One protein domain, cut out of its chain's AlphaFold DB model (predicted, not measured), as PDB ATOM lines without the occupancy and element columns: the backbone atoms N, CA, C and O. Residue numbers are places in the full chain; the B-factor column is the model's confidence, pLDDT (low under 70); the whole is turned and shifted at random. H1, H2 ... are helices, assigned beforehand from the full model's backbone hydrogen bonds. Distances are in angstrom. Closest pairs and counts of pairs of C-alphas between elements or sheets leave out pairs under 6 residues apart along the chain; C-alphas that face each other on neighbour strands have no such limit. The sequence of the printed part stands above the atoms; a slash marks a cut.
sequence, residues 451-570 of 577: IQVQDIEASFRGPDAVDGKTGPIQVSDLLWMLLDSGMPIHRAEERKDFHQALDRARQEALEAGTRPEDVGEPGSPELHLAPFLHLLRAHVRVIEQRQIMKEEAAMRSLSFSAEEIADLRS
ATOM      1  N   ILE A 451     163.414 309.513 230.715       80.50
ATOM      2  CA  ILE A 451     163.850 310.285 231.887       80.50
ATOM      3  C   ILE A 451     165.226 309.799 232.360       80.50
ATOM      4  O   ILE A 451     166.127 310.602 232.561       80.50
ATOM      5  N   GLN A 452     165.426 308.480 232.444       83.19
ATOM      6  CA  GLN A 452     166.725 307.915 232.817       83.19
ATOM      7  C   GLN A 452     167.812 308.251 231.798       83.19
ATOM      8  O   GLN A 452     168.936 308.544 232.188       83.19
ATOM      9  N   VAL A 453     167.501 308.218 230.499       82.62
ATOM     10  CA  VAL A 453     168.463 308.614 229.464       82.62
ATOM     11  C   VAL A 453     168.806 310.092 229.593       82.62
ATOM     12  O   VAL A 453     169.982 310.414 229.503       82.62
ATOM     13  N   GLN A 454     167.836 310.968 229.868       81.31
ATOM     14  CA  GLN A 454     168.094 312.391 230.119       81.31
ATOM     15  C   GLN A 454     168.978 312.607 231.355       81.31
ATOM     16  O   GLN A 454     169.906 313.411 231.299       81.31
ATOM     17  N   ASP A 455     168.755 311.859 232.438       80.62
ATOM     18  CA  ASP A 455     169.576 311.928 233.654       80.62
ATOM     19  C   ASP A 455     171.007 311.414 233.412       80.62
ATOM     20  O   ASP A 455     171.992 312.023 233.848       80.62
ATOM     21  N   ILE A 456     171.140 310.301 232.679       81.12
ATOM     22  CA  ILE A 456     172.436 309.744 232.267       81.12
ATOM     23  C   ILE A 456     173.150 310.724 231.341       81.12
ATOM     24  O   ILE A 456     174.346 310.944 231.491       81.12
ATOM     25  N   GLU A 457     172.433 311.331 230.403       81.06
ATOM     26  CA  GLU A 457     172.981 312.300 229.465       81.06
ATOM     27  C   GLU A 457     173.432 313.576 230.184       81.06
ATOM     28  O   GLU A 457     174.521 314.073 229.911       81.06
ATOM     29  N   ALA A 458     172.658 314.074 231.150       77.44
ATOM     30  CA  ALA A 458     173.060 315.191 232.000       77.44
ATOM     31  C   ALA A 458     174.336 314.862 232.793       77.44
ATOM     32  O   ALA A 458     175.250 315.682 232.867       77.44
ATOM     33  N   SER A 459     174.426 313.638 233.321       76.06
ATOM     34  CA  SER A 459     175.620 313.150 234.019       76.06
ATOM     35  C   SER A 459     176.814 312.991 233.074       76.06
ATOM     36  O   SER A 459     177.940 313.276 233.467       76.06
ATOM     37  N   PHE A 460     176.573 312.577 231.828       74.12
ATOM     38  CA  PHE A 460     177.586 312.429 230.785       74.12
ATOM     39  C   PHE A 460     178.147 313.792 230.358       74.12
ATOM     40  O   PHE A 460     179.352 313.924 230.204       74.12
ATOM     41  N   ARG A 461     177.313 314.834 230.235       70.00
ATOM     42  CA  ARG A 461     177.732 316.177 229.782       70.00
ATOM     43  C   ARG A 461     178.674 316.914 230.746       70.00
ATOM     44  O   ARG A 461     179.412 317.786 230.296       70.00
ATOM     45  N   GLY A 462     178.654 316.588 232.039       64.50
ATOM     46  CA  GLY A 462     179.381 317.339 233.069       64.50
ATOM     47  C   GLY A 462     178.928 318.813 233.198       64.50
ATOM     48  O   GLY A 462     178.111 319.292 232.411       64.50
ATOM     49  N   PRO A 463     179.426 319.569 234.196       54.53
ATOM     50  CA  PRO A 463     178.999 320.954 234.448       54.53
ATOM     51  C   PRO A 463     179.402 321.985 233.372       54.53
ATOM     52  O   PRO A 463     178.862 323.089 233.375       54.53
ATOM     53  N   ASP A 464     180.325 321.643 232.465       52.66
ATOM     54  CA  ASP A 464     181.021 322.602 231.585       52.66
ATOM     55  C   ASP A 464     180.516 322.623 230.123       52.66
ATOM     56  O   ASP A 464     181.099 323.297 229.269       52.66
ATOM     57  N   ALA A 465     179.433 321.908 229.798       51.44
ATOM     58  CA  ALA A 465     178.904 321.823 228.435       51.44
ATOM     59  C   ALA A 465     178.176 323.114 228.007       51.44
ATOM     60  O   ALA A 465     176.961 323.260 228.163       51.44
ATOM     61  N   VAL A 466     178.932 324.055 227.441       47.91
ATOM     62  CA  VAL A 466     178.401 325.205 226.702       47.91
ATOM     63  C   VAL A 466     178.178 324.785 225.248       47.91
ATOM     64  O   VAL A 466     179.081 324.260 224.605       47.91
ATOM     65  N   ASP A 467     176.969 325.046 224.753       45.78
ATOM     66  CA  ASP A 467     176.452 324.781 223.404       45.78
ATOM     67  C   ASP A 467     175.977 323.344 223.144       45.78
ATOM     68  O   ASP A 467     176.724 322.378 223.233       45.78
ATOM     69  N   GLY A 468     174.692 323.216 222.789       47.12
ATOM     70  CA  GLY A 468     173.936 321.971 222.604       47.12
ATOM     71  C   GLY A 468     174.376 321.075 221.439       47.12
ATOM     72  O   GLY A 468     173.546 320.668 220.629       47.12
ATOM     73  N   LYS A 469     175.667 320.749 221.359       45.72
ATOM     74  CA  LYS A 469     176.227 319.682 220.534       45.72
ATOM     75  C   LYS A 469     176.734 318.571 221.448       45.72
ATOM     76  O   LYS A 469     177.617 318.780 222.272       45.72
ATOM     77  N   THR A 470     176.178 317.379 221.272       54.59
ATOM     78  CA  THR A 470     176.625 316.117 221.874       54.59
ATOM     79  C   THR A 470     177.984 315.719 221.292       54.59
ATOM     80  O   THR A 470     178.064 314.915 220.366       54.59
ATOM     81  N   GLY A 471     179.060 316.345 221.769       62.69
ATOM     82  CA  GLY A 471     180.426 315.963 221.409       62.69
ATOM     83  C   GLY A 471     180.849 314.650 222.086       62.69
ATOM     84  O   GLY A 471     180.353 314.345 223.172       62.69
ATOM     85  N   PRO A 472     181.745 313.859 221.470       72.56
ATOM     86  CA  PRO A 472     182.312 312.676 222.106       72.56
ATOM     87  C   PRO A 472     183.185 313.053 223.311       72.56
ATOM     88  O   PRO A 472     183.907 314.051 223.282       72.56
ATOM     89  N   ILE A 473     183.152 312.229 224.357       78.44
ATOM     90  CA  ILE A 473     184.006 312.363 225.547       78.44
ATOM     91  C   ILE A 473     185.212 311.442 225.392       78.44
ATOM     92  O   ILE A 473     185.101 310.348 224.838       78.44
ATOM     93  N   GLN A 474     186.375 311.860 225.887       79.88
ATOM     94  CA  GLN A 474     187.548 310.993 225.904       79.88
ATOM     95  C   GLN A 474     187.373 309.882 226.944       79.88
ATOM     96  O   GLN A 474     186.974 310.122 228.084       79.88
ATOM     97  N   VAL A 475     187.732 308.648 226.589       76.38
ATOM     98  CA  VAL A 475     187.644 307.500 227.508       76.38
ATOM     99  C   VAL A 475     188.473 307.726 228.783       76.38
ATOM    100  O   VAL A 475     188.096 307.244 229.850       76.38
ATOM    101  N   SER A 476     189.565 308.496 228.710       73.06
ATOM    102  CA  SER A 476     190.343 308.911 229.886       73.06
ATOM    103  C   SER A 476     189.515 309.700 230.899       73.06
ATOM    104  O   SER A 476     189.655 309.480 232.100       73.06
ATOM    105  N   ASP A 477     188.645 310.581 230.416       77.31
ATOM    106  CA  ASP A 477     187.837 311.469 231.249       77.31
ATOM    107  C   ASP A 477     186.673 310.686 231.855       77.31
ATOM    108  O   ASP A 477     186.382 310.817 233.044       77.31
ATOM    109  N   LEU A 478     186.090 309.755 231.087       76.19
ATOM    110  CA  LEU A 478     185.103 308.821 231.622       76.19
ATOM    111  C   LEU A 478     185.692 307.938 232.736       76.19
ATOM    112  O   LEU A 478     185.034 307.716 233.750       76.19
ATOM    113  N   LEU A 479     186.921 307.433 232.578       74.50
ATOM    114  CA  LEU A 479     187.576 306.637 233.624       74.50
ATOM    115  C   LEU A 479     187.747 307.439 234.924       74.50
ATOM    116  O   LEU A 479     187.625 306.868 236.006       74.50
ATOM    117  N   TRP A 480     187.975 308.752 234.828       73.50
ATOM    118  CA  TRP A 480     187.974 309.646 235.985       73.50
ATOM    119  C   TRP A 480     186.581 309.839 236.587       73.50
ATOM    120  O   TRP A 480     186.440 309.771 237.804       73.50
ATOM    121  N   MET A 481     185.544 310.019 235.768       72.81
ATOM    122  CA  MET A 481     184.161 310.148 236.256       72.81
ATOM    123  C   MET A 481     183.658 308.872 236.941       72.81
ATOM    124  O   MET A 481     182.878 308.928 237.887       72.81
ATOM    125  N   LEU A 482     184.116 307.708 236.478       73.81
ATOM    126  CA  LEU A 482     183.727 306.411 237.018       73.81
ATOM    127  C   LEU A 482     184.556 305.981 238.236       73.81
ATOM    128  O   LEU A 482     184.235 304.946 238.824       73.81
ATOM    129  N   LEU A 483     185.570 306.750 238.652       70.88
ATOM    130  CA  LEU A 483     186.452 306.378 239.765       70.88
ATOM    131  C   LEU A 483     185.687 306.173 241.082       70.88
ATOM    132  O   LEU A 483     186.019 305.268 241.844       70.88
ATOM    133  N   ASP A 484     184.621 306.952 241.288       66.50
ATOM    134  CA  ASP A 484     183.781 306.911 242.492       66.50
ATOM    135  C   ASP A 484     182.539 306.010 242.342       66.50
ATOM    136  O   ASP A 484     181.800 305.785 243.299       66.50
ATOM    137  N   SER A 485     182.305 305.442 241.153       67.44
ATOM    138  CA  SER A 485     181.088 304.674 240.828       67.44
ATOM    139  C   SER A 485     181.106 303.210 241.307       67.44
ATOM    140  O   SER A 485     180.179 302.446 241.032       67.44
ATOM    141  N   GLY A 486     182.164 302.788 242.012       65.44
ATOM    142  CA  GLY A 486     182.337 301.406 242.477       65.44
ATOM    143  C   GLY A 486     182.630 300.395 241.359       65.44
ATOM    144  O   GLY A 486     182.582 299.182 241.584       65.44
ATOM    145  N   MET A 487     182.932 300.876 240.151       68.50
ATOM    146  CA  MET A 487     183.326 300.057 239.007       68.50
ATOM    147  C   MET A 487     184.771 299.554 239.181       68.50
ATOM    148  O   MET A 487     185.643 300.327 239.581       68.50
ATOM    149  N   PRO A 488     185.073 298.280 238.871       67.50
ATOM    150  CA  PRO A 488     186.437 297.764 238.936       67.50
ATOM    151  C   PRO A 488     187.236 298.316 237.750       67.50
ATOM    152  O   PRO A 488     187.232 297.723 236.678       67.50
ATOM    153  N   ILE A 489     187.851 299.489 237.918       72.75
ATOM    154  CA  ILE A 489     188.664 300.168 236.889       72.75
ATOM    155  C   ILE A 489     190.075 300.531 237.383       72.75
ATOM    156  O   ILE A 489     190.839 301.210 236.695       72.75
ATOM    157  N   HIS A 490     190.453 300.091 238.584       71.31
ATOM    158  CA  HIS A 490     191.693 300.529 239.223       71.31
ATOM    159  C   HIS A 490     192.909 299.742 238.709       71.31
ATOM    160  O   HIS A 490     194.006 300.301 238.567       71.31
ATOM    161  N   ARG A 491     192.736 298.458 238.365       79.25
ATOM    162  CA  ARG A 491     193.824 297.602 237.858       79.25
ATOM    163  C   ARG A 491     193.998 297.715 236.342       79.25
ATOM    164  O   ARG A 491     193.100 298.127 235.615       79.25
ATOM    165  N   ALA A 492     195.186 297.360 235.849       76.38
ATOM    166  CA  ALA A 492     195.473 297.364 234.411       76.38
ATOM    167  C   ALA A 492     194.678 296.282 233.655       76.38
ATOM    168  O   ALA A 492     194.205 296.528 232.550       76.38
ATOM    169  N   GLU A 493     194.493 295.110 234.271       80.44
ATOM    170  CA  GLU A 493     193.661 294.020 233.734       80.44
ATOM    171  C   GLU A 493     192.191 294.448 233.629       80.44
ATOM    172  O   GLU A 493     191.589 294.353 232.567       80.44
ATOM    173  N   GLU A 494     191.666 295.056 234.691       78.94
ATOM    174  CA  GLU A 494     190.311 295.618 234.758       78.94
ATOM    175  C   GLU A 494     190.051 296.690 233.686       78.94
ATOM    176  O   GLU A 494     188.998 296.709 233.050       78.94
ATOM    177  N   ARG A 495     191.036 297.557 233.419       78.81
ATOM    178  CA  ARG A 495     190.950 298.541 232.328       78.81
ATOM    179  C   ARG A 495     190.919 297.883 230.950       78.81
ATOM    180  O   ARG A 495     190.194 298.347 230.075       78.81
ATOM    181  N   LYS A 496     191.663 296.793 230.745       81.12
ATOM    182  CA  LYS A 496     191.613 296.025 229.491       81.12
ATOM    183  C   LYS A 496     190.231 295.401 229.283       81.12
ATOM    184  O   LYS A 496     189.692 295.497 228.182       81.12
ATOM    185  N   ASP A 497     189.645 294.836 230.335       81.56
ATOM    186  CA  ASP A 497     188.291 294.275 230.300       81.56
ATOM    187  C   ASP A 497     187.236 295.359 230.035       81.56
ATOM    188  O   ASP A 497     186.300 295.134 229.269       81.56
ATOM    189  N   PHE A 498     187.417 296.558 230.601       83.06
ATOM    190  CA  PHE A 498     186.570 297.721 230.329       83.06
ATOM    191  C   PHE A 498     186.618 298.135 228.852       83.06
ATOM    192  O   PHE A 498     185.569 298.317 228.240       83.06
ATOM    193  N   HIS A 499     187.806 298.222 228.243       82.56
ATOM    194  CA  HIS A 499     187.925 298.522 226.811       82.56
ATOM    195  C   HIS A 499     187.255 297.448 225.938       82.56
ATOM    196  O   HIS A 499     186.539 297.783 224.999       82.56
ATOM    197  N   GLN A 500     187.394 296.164 226.286       84.94
ATOM    198  CA  GLN A 500     186.685 295.082 225.589       84.94
ATOM    199  C   GLN A 500     185.165 295.146 225.785       84.94
ATOM    200  O   GLN A 500     184.400 294.817 224.879       84.94
ATOM    201  N   ALA A 501     184.696 295.531 226.974       83.81
ATOM    202  CA  ALA A 501     183.279 295.768 227.232       83.81
ATOM    203  C   ALA A 501     182.757 296.967 226.430       83.81
ATOM    204  O   ALA A 501     181.643 296.908 225.917       83.81
ATOM    205  N   LEU A 502     183.575 298.006 226.259       85.00
ATOM    206  CA  LEU A 502     183.233 299.168 225.454       85.00
ATOM    207  C   LEU A 502     183.129 298.828 223.964       85.00
ATOM    208  O   LEU A 502     182.161 299.224 223.322       85.00
ATOM    209  N   ASP A 503     184.067 298.055 223.415       85.06
ATOM    210  CA  ASP A 503     183.985 297.616 222.016       85.06
ATOM    211  C   ASP A 503     182.770 296.707 221.776       85.06
ATOM    212  O   ASP A 503     182.089 296.839 220.757       85.06
ATOM    213  N   ARG A 504     182.415 295.852 222.748       85.25
ATOM    214  CA  ARG A 504     181.146 295.105 222.714       85.25
ATOM    215  C   ARG A 504     179.934 296.034 222.746       85.25
ATOM    216  O   ARG A 504     179.018 295.847 221.956       85.25
ATOM    217  N   ALA A 505     179.938 297.059 223.597       85.06
ATOM    218  CA  ALA A 505     178.853 298.034 223.673       85.06
ATOM    219  C   ALA A 505     178.702 298.854 222.375       85.06
ATOM    220  O   ALA A 505     177.581 299.147 221.964       85.06
ATOM    221  N   ARG A 506     179.809 299.170 221.685       85.25
ATOM    222  CA  ARG A 506     179.786 299.772 220.339       85.25
ATOM    223  C   ARG A 506     179.108 298.850 219.328       85.25
ATOM    224  O   ARG A 506     178.244 299.295 218.577       85.25
ATOM    225  N   GLN A 507     179.456 297.563 219.337       85.12
ATOM    226  CA  GLN A 507     178.812 296.576 218.472       85.12
ATOM    227  C   GLN A 507     177.312 296.440 218.784       85.12
ATOM    228  O   GLN A 507     176.493 296.475 217.868       85.12
ATOM    229  N   GLU A 508     176.933 296.365 220.060       82.50
ATOM    230  CA  GLU A 508     175.527 296.318 220.477       82.50
ATOM    231  C   GLU A 508     174.751 297.573 220.048       82.50
ATOM    232  O   GLU A 508     173.606 297.460 219.610       82.50
ATOM    233  N   ALA A 509     175.370 298.757 220.106       83.06
ATOM    234  CA  ALA A 509     174.764 300.007 219.649       83.06
ATOM    235  C   ALA A 509     174.545 300.034 218.125       83.06
ATOM    236  O   ALA A 509     173.506 300.520 217.664       83.06
ATOM    237  N   LEU A 510     175.475 299.481 217.336       83.81
ATOM    238  CA  LEU A 510     175.298 299.306 215.886       83.81
ATOM    239  C   LEU A 510     174.154 298.338 215.586       83.81
ATOM    240  O   LEU A 510     173.287 298.623 214.762       83.81
ATOM    241  N   GLU A 511     174.112 297.208 216.290       80.06
ATOM    242  CA  GLU A 511     173.050 296.212 216.142       80.06
ATOM    243  C   GLU A 511     171.680 296.729 216.611       80.06
ATOM    244  O   GLU A 511     170.647 296.306 216.089       80.06
ATOM    245  N   ALA A 512     171.659 297.677 217.553       78.81
ATOM    246  CA  ALA A 512     170.467 298.403 217.981       78.81
ATOM    247  C   ALA A 512     169.944 299.398 216.925       78.81
ATOM    248  O   ALA A 512     168.845 299.930 217.085       78.81
ATOM    249  N   GLY A 513     170.685 299.621 215.833       74.31
ATOM    250  CA  GLY A 513     170.300 300.505 214.735       74.31
ATOM    251  C   GLY A 513     170.706 301.965 214.941       74.31
ATOM    252  O   GLY A 513     170.084 302.852 214.349       74.31
ATOM    253  N   THR A 514     171.691 302.235 215.802       79.75
ATOM    254  CA  THR A 514     172.337 303.553 215.922       79.75
ATOM    255  C   THR A 514     173.218 303.810 214.693       79.75
ATOM    256  O   THR A 514     173.760 302.872 214.105       79.75
ATOM    257  N   ARG A 515     173.341 305.069 214.258       77.62
ATOM    258  CA  ARG A 515     174.165 305.411 213.088       77.62
ATOM    259  C   ARG A 515     175.648 305.176 213.404       77.62
ATOM    260  O   ARG A 515     176.054 305.446 214.531       77.62
ATOM    261  N   PRO A 516     176.473 304.745 212.432       76.12
ATOM    262  CA  PRO A 516     177.904 304.522 212.664       76.12
ATOM    263  C   PRO A 516     178.643 305.758 213.205       76.12
ATOM    264  O   PRO A 516     179.541 305.624 214.031       76.12
ATOM    265  N   GLU A 517     178.214 306.954 212.790       75.62
ATOM    266  CA  GLU A 517     178.747 308.250 213.239       75.62
ATOM    267  C   GLU A 517     178.557 308.485 214.745       75.62
ATOM    268  O   GLU A 517     179.423 309.064 215.392       75.62
ATOM    269  N   ASP A 518     177.456 307.985 215.315       76.06
ATOM    270  CA  ASP A 518     177.097 308.164 216.727       76.06
ATOM    271  C   ASP A 518     177.641 307.031 217.623       76.06
ATOM    272  O   ASP A 518     177.410 307.025 218.834       76.06
ATOM    273  N   VAL A 519     178.324 306.035 217.045       76.75
ATOM    274  CA  VAL A 519     178.934 304.902 217.766       76.75
ATOM    275  C   VAL A 519     180.448 305.085 217.919       76.75
ATOM    276  O   VAL A 519     181.003 304.762 218.975       76.75
ATOM    277  N   GLY A 520     181.113 305.617 216.892       75.06
ATOM    278  CA  GLY A 520     182.571 305.723 216.831       75.06
ATOM    279  C   GLY A 520     183.266 304.400 216.472       75.06
ATOM    280  O   GLY A 520     182.697 303.311 216.590       75.06
ATOM    281  N   GLU A 521     184.514 304.488 216.003       77.25
ATOM    282  CA  GLU A 521     185.284 303.317 215.559       77.25
ATOM    283  C   GLU A 521     185.738 302.419 216.732       77.25
ATOM    284  O   GLU A 521     186.023 302.920 217.829       77.25
ATOM    285  N   PRO A 522     185.853 301.089 216.527       75.88
ATOM    286  CA  PRO A 522     186.412 300.177 217.525       75.88
ATOM    287  C   PRO A 522     187.824 300.603 217.937       75.88
ATOM    288  O   PRO A 522     188.661 300.911 217.091       75.88
ATOM    289  N   GLY A 523     188.101 300.626 219.241       72.31
ATOM    290  CA  GLY A 523     189.383 301.107 219.768       72.31
ATOM    291  C   GLY A 523     189.602 302.628 219.717       72.31
ATOM    292  O   GLY A 523     190.655 303.085 220.161       72.31
ATOM    293  N   SER A 524     188.632 303.423 219.244       79.25
ATOM    294  CA  SER A 524     188.726 304.887 219.305       79.25
ATOM    295  C   SER A 524     188.801 305.376 220.763       79.25
ATOM    296  O   SER A 524     188.111 304.818 221.629       79.25
ATOM    297  N   PRO A 525     189.609 306.411 221.071       74.44
ATOM    298  CA  PRO A 525     189.607 307.059 222.382       74.44
ATOM    299  C   PRO A 525     188.359 307.929 222.609       74.44
ATOM    300  O   PRO A 525     188.133 308.379 223.732       74.44
ATOM    301  N   GLU A 526     187.543 308.138 221.575       78.75
ATOM    302  CA  GLU A 526     186.295 308.891 221.630       78.75
ATOM    303  C   GLU A 526     185.107 307.987 221.977       78.75
ATOM    304  O   GLU A 526     184.921 306.889 221.430       78.75
ATOM    305  N   LEU A 527     184.292 308.464 222.914       79.56
ATOM    306  CA  LEU A 527     183.092 307.802 223.385       79.56
ATOM    307  C   LEU A 527     181.868 308.685 223.168       79.56
ATOM    308  O   LEU A 527     181.767 309.785 223.708       79.56
ATOM    309  N   HIS A 528     180.904 308.148 222.433       82.31
ATOM    310  CA  HIS A 528     179.589 308.749 222.255       82.31
ATOM    311  C   HIS A 528     178.594 308.224 223.304       82.31
ATOM    312  O   HIS A 528     178.806 307.178 223.927       82.31
ATOM    313  N   LEU A 529     177.470 308.928 223.465       81.19
ATOM    314  CA  LEU A 529     176.421 308.572 224.426       81.19
ATOM    315  C   LEU A 529     175.839 307.169 224.172       81.19
ATOM    316  O   LEU A 529     175.596 306.428 225.120       81.19
ATOM    317  N   ALA A 530     175.639 306.773 222.911       81.88
ATOM    318  CA  ALA A 530     175.001 305.498 222.588       81.88
ATOM    319  C   ALA A 530     175.814 304.270 223.067       81.88
ATOM    320  O   ALA A 530     175.270 303.479 223.841       81.88
ATOM    321  N   PRO A 531     177.113 304.112 222.734       83.38
ATOM    322  CA  PRO A 531     177.938 303.058 223.329       83.38
ATOM    323  C   PRO A 531     178.005 303.131 224.861       83.38
ATOM    324  O   PRO A 531     178.069 302.095 225.521       83.38
ATOM    325  N   PHE A 532     177.961 304.334 225.444       83.81
ATOM    326  CA  PHE A 532     177.957 304.499 226.896       83.81
ATOM    327  C   PHE A 532     176.675 303.955 227.551       83.81
ATOM    328  O   PHE A 532     176.760 303.249 228.557       83.81
ATOM    329  N   LEU A 533     175.498 304.187 226.960       85.81
ATOM    330  CA  LEU A 533     174.232 303.613 227.434       85.81
ATOM    331  C   LEU A 533     174.272 302.079 227.428       85.81
ATOM    332  O   LEU A 533     173.895 301.439 228.410       85.81
ATOM    333  N   HIS A 534     174.782 301.482 226.348       84.56
ATOM    334  CA  HIS A 534     174.938 300.029 226.253       84.56
ATOM    335  C   HIS A 534     175.931 299.482 227.286       84.56
ATOM    336  O   HIS A 534     175.656 298.470 227.936       84.56
ATOM    337  N   LEU A 535     177.038 300.190 227.523       84.56
ATOM    338  CA  LEU A 535     178.019 299.833 228.547       84.56
ATOM    339  C   LEU A 535     177.415 299.872 229.960       84.56
ATOM    340  O   LEU A 535     177.585 298.924 230.730       84.56
ATOM    341  N   LEU A 536     176.676 300.934 230.296       82.81
ATOM    342  CA  LEU A 536     175.983 301.047 231.580       82.81
ATOM    343  C   LEU A 536     174.974 299.915 231.761       82.81
ATOM    344  O   LEU A 536     174.944 299.281 232.815       82.81
ATOM    345  N   ARG A 537     174.184 299.598 230.728       85.06
ATOM    346  CA  ARG A 537     173.223 298.494 230.807       85.06
ATOM    347  C   ARG A 537     173.912 297.146 230.995       85.06
ATOM    348  O   ARG A 537     173.433 296.337 231.789       85.06
ATOM    349  N   ALA A 538     175.029 296.903 230.312       82.50
ATOM    350  CA  ALA A 538     175.823 295.693 230.492       82.50
ATOM    351  C   ALA A 538     176.326 295.562 231.939       82.50
ATOM    352  O   ALA A 538     176.220 294.490 232.537       82.50
ATOM    353  N   HIS A 539     176.786 296.659 232.544       80.62
ATOM    354  CA  HIS A 539     177.185 296.672 233.951       80.62
ATOM    355  C   HIS A 539     176.016 296.447 234.913       80.62
ATOM    356  O   HIS A 539     176.139 295.630 235.827       80.62
ATOM    357  N   VAL A 540     174.872 297.100 234.687       80.69
ATOM    358  CA  VAL A 540     173.651 296.883 235.480       80.69
ATOM    359  C   VAL A 540     173.232 295.412 235.429       80.69
ATOM    360  O   VAL A 540     173.007 294.818 236.478       80.69
ATOM    361  N   ARG A 541     173.251 294.777 234.247       81.25
ATOM    362  CA  ARG A 541     172.956 293.339 234.099       81.25
ATOM    363  C   ARG A 541     173.895 292.456 234.919       81.25
ATOM    364  O   ARG A 541     173.445 291.491 235.527       81.25
ATOM    365  N   VAL A 542     175.192 292.771 234.966       81.06
ATOM    366  CA  VAL A 542     176.161 292.018 235.785       81.06
ATOM    367  C   VAL A 542     175.869 292.181 237.280       81.06
ATOM    368  O   VAL A 542     175.996 291.216 238.038       81.06
ATOM    369  N   ILE A 543     175.474 293.378 237.721       78.25
ATOM    370  CA  ILE A 543     175.094 293.639 239.117       78.25
ATOM    371  C   ILE A 543     173.819 292.865 239.474       78.25
ATOM    372  O   ILE A 543     173.819 292.137 240.468       78.25
ATOM    373  N   GLU A 544     172.784 292.951 238.635       77.81
ATOM    374  CA  GLU A 544     171.523 292.215 238.783       77.81
ATOM    375  C   GLU A 544     171.773 290.699 238.842       77.81
ATOM    376  O   GLU A 544     171.306 290.026 239.759       77.81
ATOM    377  N   GLN A 545     172.592 290.150 237.937       76.44
ATOM    378  CA  GLN A 545     172.957 288.727 237.944       76.44
ATOM    379  C   GLN A 545     173.686 288.310 239.223       76.44
ATOM    380  O   GLN A 545     173.382 287.261 239.790       76.44
ATOM    381  N   ARG A 546     174.632 289.121 239.717       78.94
ATOM    382  CA  ARG A 546     175.302 288.839 240.998       78.94
ATOM    383  C   ARG A 546     174.320 288.869 242.161       78.94
ATOM    384  O   ARG A 546     174.481 288.078 243.087       78.94
ATOM    385  N   GLN A 547     173.346 289.775 242.141       75.44
ATOM    386  CA  GLN A 547     172.319 289.843 243.174       75.44
ATOM    387  C   GLN A 547     171.428 288.598 243.142       75.44
ATOM    388  O   GLN A 547     171.288 287.949 244.174       75.44
ATOM    389  N   ILE A 548     170.960 288.184 241.961       73.75
ATOM    390  CA  ILE A 548     170.187 286.945 241.779       73.75
ATOM    391  C   ILE A 548     170.987 285.725 242.252       73.75
ATOM    392  O   ILE A 548     170.472 284.914 243.012       73.75
ATOM    393  N   MET A 549     172.266 285.603 241.884       74.94
ATOM    394  CA  MET A 549     173.109 284.487 242.340       74.94
ATOM    395  C   MET A 549     173.323 284.485 243.858       74.94
ATOM    396  O   MET A 549     173.348 283.418 244.472       74.94
ATOM    397  N   LYS A 550     173.487 285.661 244.481       80.19
ATOM    398  CA  LYS A 550     173.573 285.780 245.945       80.19
ATOM    399  C   LYS A 550     172.262 285.374 246.608       80.19
ATOM    400  O   LYS A 550     172.301 284.665 247.609       80.19
ATOM    401  N   GLU A 551     171.130 285.787 246.045       73.19
ATOM    402  CA  GLU A 551     169.807 285.365 246.496       73.19
ATOM    403  C   GLU A 551     169.640 283.850 246.347       73.19
ATOM    404  O   GLU A 551     169.259 283.194 247.305       73.19
ATOM    405  N   GLU A 552     170.009 283.252 245.213       73.62
ATOM    406  CA  GLU A 552     169.961 281.798 245.002       73.62
ATOM    407  C   GLU A 552     170.869 281.016 245.948       73.62
ATOM    408  O   GLU A 552     170.466 279.979 246.479       73.62
ATOM    409  N   ALA A 553     172.081 281.509 246.196       78.06
ATOM    410  CA  ALA A 553     172.985 280.913 247.168       78.06
ATOM    411  C   ALA A 553     172.409 281.002 248.591       78.06
ATOM    412  O   ALA A 553     172.429 280.005 249.316       78.06
ATOM    413  N   ALA A 554     171.834 282.151 248.965       74.88
ATOM    414  CA  ALA A 554     171.134 282.324 250.235       74.88
ATOM    415  C   ALA A 554     169.929 281.370 250.346       74.88
ATOM    416  O   ALA A 554     169.797 280.667 251.349       74.88
ATOM    417  N   MET A 555     169.111 281.261 249.291       63.47
ATOM    418  CA  MET A 555     167.969 280.341 249.203       63.47
ATOM    419  C   MET A 555     168.395 278.884 249.426       63.47
ATOM    420  O   MET A 555     167.794 278.188 250.242       63.47
ATOM    421  N   ARG A 556     169.474 278.428 248.771       69.62
ATOM    422  CA  ARG A 556     170.009 277.067 248.965       69.62
ATOM    423  C   ARG A 556     170.515 276.834 250.386       69.62
ATOM    424  O   ARG A 556     170.368 275.733 250.900       69.62
ATOM    425  N   SER A 557     171.107 277.851 251.012       75.31
ATOM    426  CA  SER A 557     171.642 277.738 252.374       75.31
ATOM    427  C   SER A 557     170.577 277.746 253.473       75.31
ATOM    428  O   SER A 557     170.813 277.189 254.539       75.31
ATOM    429  N   LEU A 558     169.418 278.361 253.217       74.25
ATOM    430  CA  LEU A 558     168.365 278.561 254.218       74.25
ATOM    431  C   LEU A 558     167.210 277.551 254.104       74.25
ATOM    432  O   LEU A 558     166.352 277.515 254.981       74.25
ATOM    433  N   SER A 559     167.203 276.684 253.081       71.94
ATOM    434  CA  SER A 559     166.218 275.596 252.894       71.94
ATOM    435  C   SER A 559     164.741 276.032 252.959       71.94
ATOM    436  O   SER A 559     163.875 275.239 253.317       71.94
ATOM    437  N   PHE A 560     164.446 277.280 252.587       69.00
ATOM    438  CA  PHE A 560     163.074 277.774 252.458       69.00
ATOM    439  C   PHE A 560     162.359 277.129 251.268       69.00
ATOM    440  O   PHE A 560     162.971 276.853 250.231       69.00
ATOM    441  N   SER A 561     161.050 276.919 251.403       69.69
ATOM    442  CA  SER A 561     160.208 276.463 250.295       69.69
ATOM    443  C   SER A 561     159.958 277.589 249.279       69.69
ATOM    444  O   SER A 561     160.015 278.776 249.607       69.69
ATOM    445  N   ALA A 562     159.665 277.233 248.022       61.16
ATOM    446  CA  ALA A 562     159.386 278.211 246.964       61.16
ATOM    447  C   ALA A 562     158.172 279.117 247.278       61.16
ATOM    448  O   ALA A 562     158.145 280.264 246.834       61.16
ATOM    449  N   GLU A 563     157.208 278.624 248.064       63.12
ATOM    450  CA  GLU A 563     156.033 279.384 248.517       63.12
ATOM    451  C   GLU A 563     156.396 280.418 249.596       63.12
ATOM    452  O   GLU A 563     156.059 281.590 249.444       63.12
ATOM    453  N   GLU A 564     157.181 280.046 250.615       67.69
ATOM    454  CA  GLU A 564     157.647 280.986 251.654       67.69
ATOM    455  C   GLU A 564     158.476 282.137 251.063       67.69
ATOM    456  O   GLU A 564     158.425 283.273 251.535       67.69
ATOM    457  N   ILE A 565     159.226 281.863 249.992       62.88
ATOM    458  CA  ILE A 565     160.024 282.864 249.275       62.88
ATOM    459  C   ILE A 565     159.132 283.819 248.473       62.88
ATOM    460  O   ILE A 565     159.412 285.020 248.426       62.88
ATOM    461  N   ALA A 566     158.069 283.318 247.838       62.03
ATOM    462  CA  ALA A 566     157.102 284.164 247.139       62.03
ATOM    463  C   ALA A 566     156.384 285.108 248.120       62.03
ATOM    464  O   ALA A 566     156.248 286.303 247.837       62.03
ATOM    465  N   ASP A 567     156.040 284.604 249.306       68.75
ATOM    466  CA  ASP A 567     155.453 285.398 250.386       68.75
ATOM    467  C   ASP A 567     156.434 286.439 250.941       68.75
ATOM    468  O   ASP A 567     156.073 287.608 251.091       68.75
ATOM    469  N   LEU A 568     157.703 286.078 251.162       67.19
ATOM    470  CA  LEU A 568     158.740 287.024 251.591       67.19
ATOM    471  C   LEU A 568     158.983 288.123 250.549       67.19
ATOM    472  O   LEU A 568     159.057 289.298 250.907       67.19
ATOM    473  N   ARG A 569     159.046 287.777 249.258       66.19
ATOM    474  CA  ARG A 569     159.157 288.760 248.163       66.19
ATOM    475  C   ARG A 569     157.975 289.728 248.151       66.19
ATOM    476  O   ARG A 569     158.167 290.926 247.965       66.19
ATOM    477  N   SER A 570     156.768 289.224 248.401       60.91
ATOM    478  CA  SER A 570     155.548 290.025 248.559       60.91
ATOM    479  C   SER A 570     155.636 290.999 249.748       60.91
ATOM    480  O   SER A 570     155.278 292.172 249.617       60.91
TER     481      SER A 570
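AT A GLANCE: This is residues 451 to 570 of the 577 residues of the protein "CPK12 protein" of Symbiodinium pilosum (UniProt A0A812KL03). One long helix, H4, makes the long axis; near its first end H3 packs on it steeply, and with H1, H2 and the long loops forms a loose head. Most of H4 sticks out from this head as an arm, residues 540 to 554 standing free, and the short H5 turns partly back at its far end. The printed part has 120 residues with five named helices, H1 to H5 in chain order, and no named strand: all helix. It is loose and elongated, with a radius of gyration of the C-alphas of 18.3 A and spans of 56 by 34 by 30 A.

HOW THE PARTS SIT: Begin with H4, residues 529 to 558, the longest helix. H3, residues 492 to 511, touches its residues 530 to 538 with residues 501 to 509 alone; the closest C-alphas, of Arg 506 and Pro 531, are 4.8 A apart. They run opposite ways at a steep tilt of 67 degrees, only just short of about perpendicular. H1, residues 451 to 461, only just touches H4, with 3 pairs of C-alphas within 8 A; the closest are Glu 457 and Leu 529, 7.2 A apart. H2, residues 475 to 481, and H5, residues 562 to 570, touch no helix. Look before H2 for residues 473 to 474, which pair antiparallel with residues 526 to 527. In H1, H2, H3, H4 and H5, every O i to N i+4 pair is within hydrogen-bond range.

IN THESE COORDINATES: Find C-alpha 529 at (176.421, 308.572, 224.426); from there H4 runs 43.0 A to C-alpha 558 at (168.365, 278.561, 254.218). H3 measures 28.9 A, H1 15.2 A, H5 12.5 A and H2 9.8 A.

THE WHOLE: The two farthest C-alphas, of Asp 467 and Ser 559, are 58.3 A apart. The printed part has no cut. The links H1 to H2 and H3 to H4 are long. Look for pLDDT under 70 in residues 462 to 471, 484 to 488, 555 to 556 and 560 to 570.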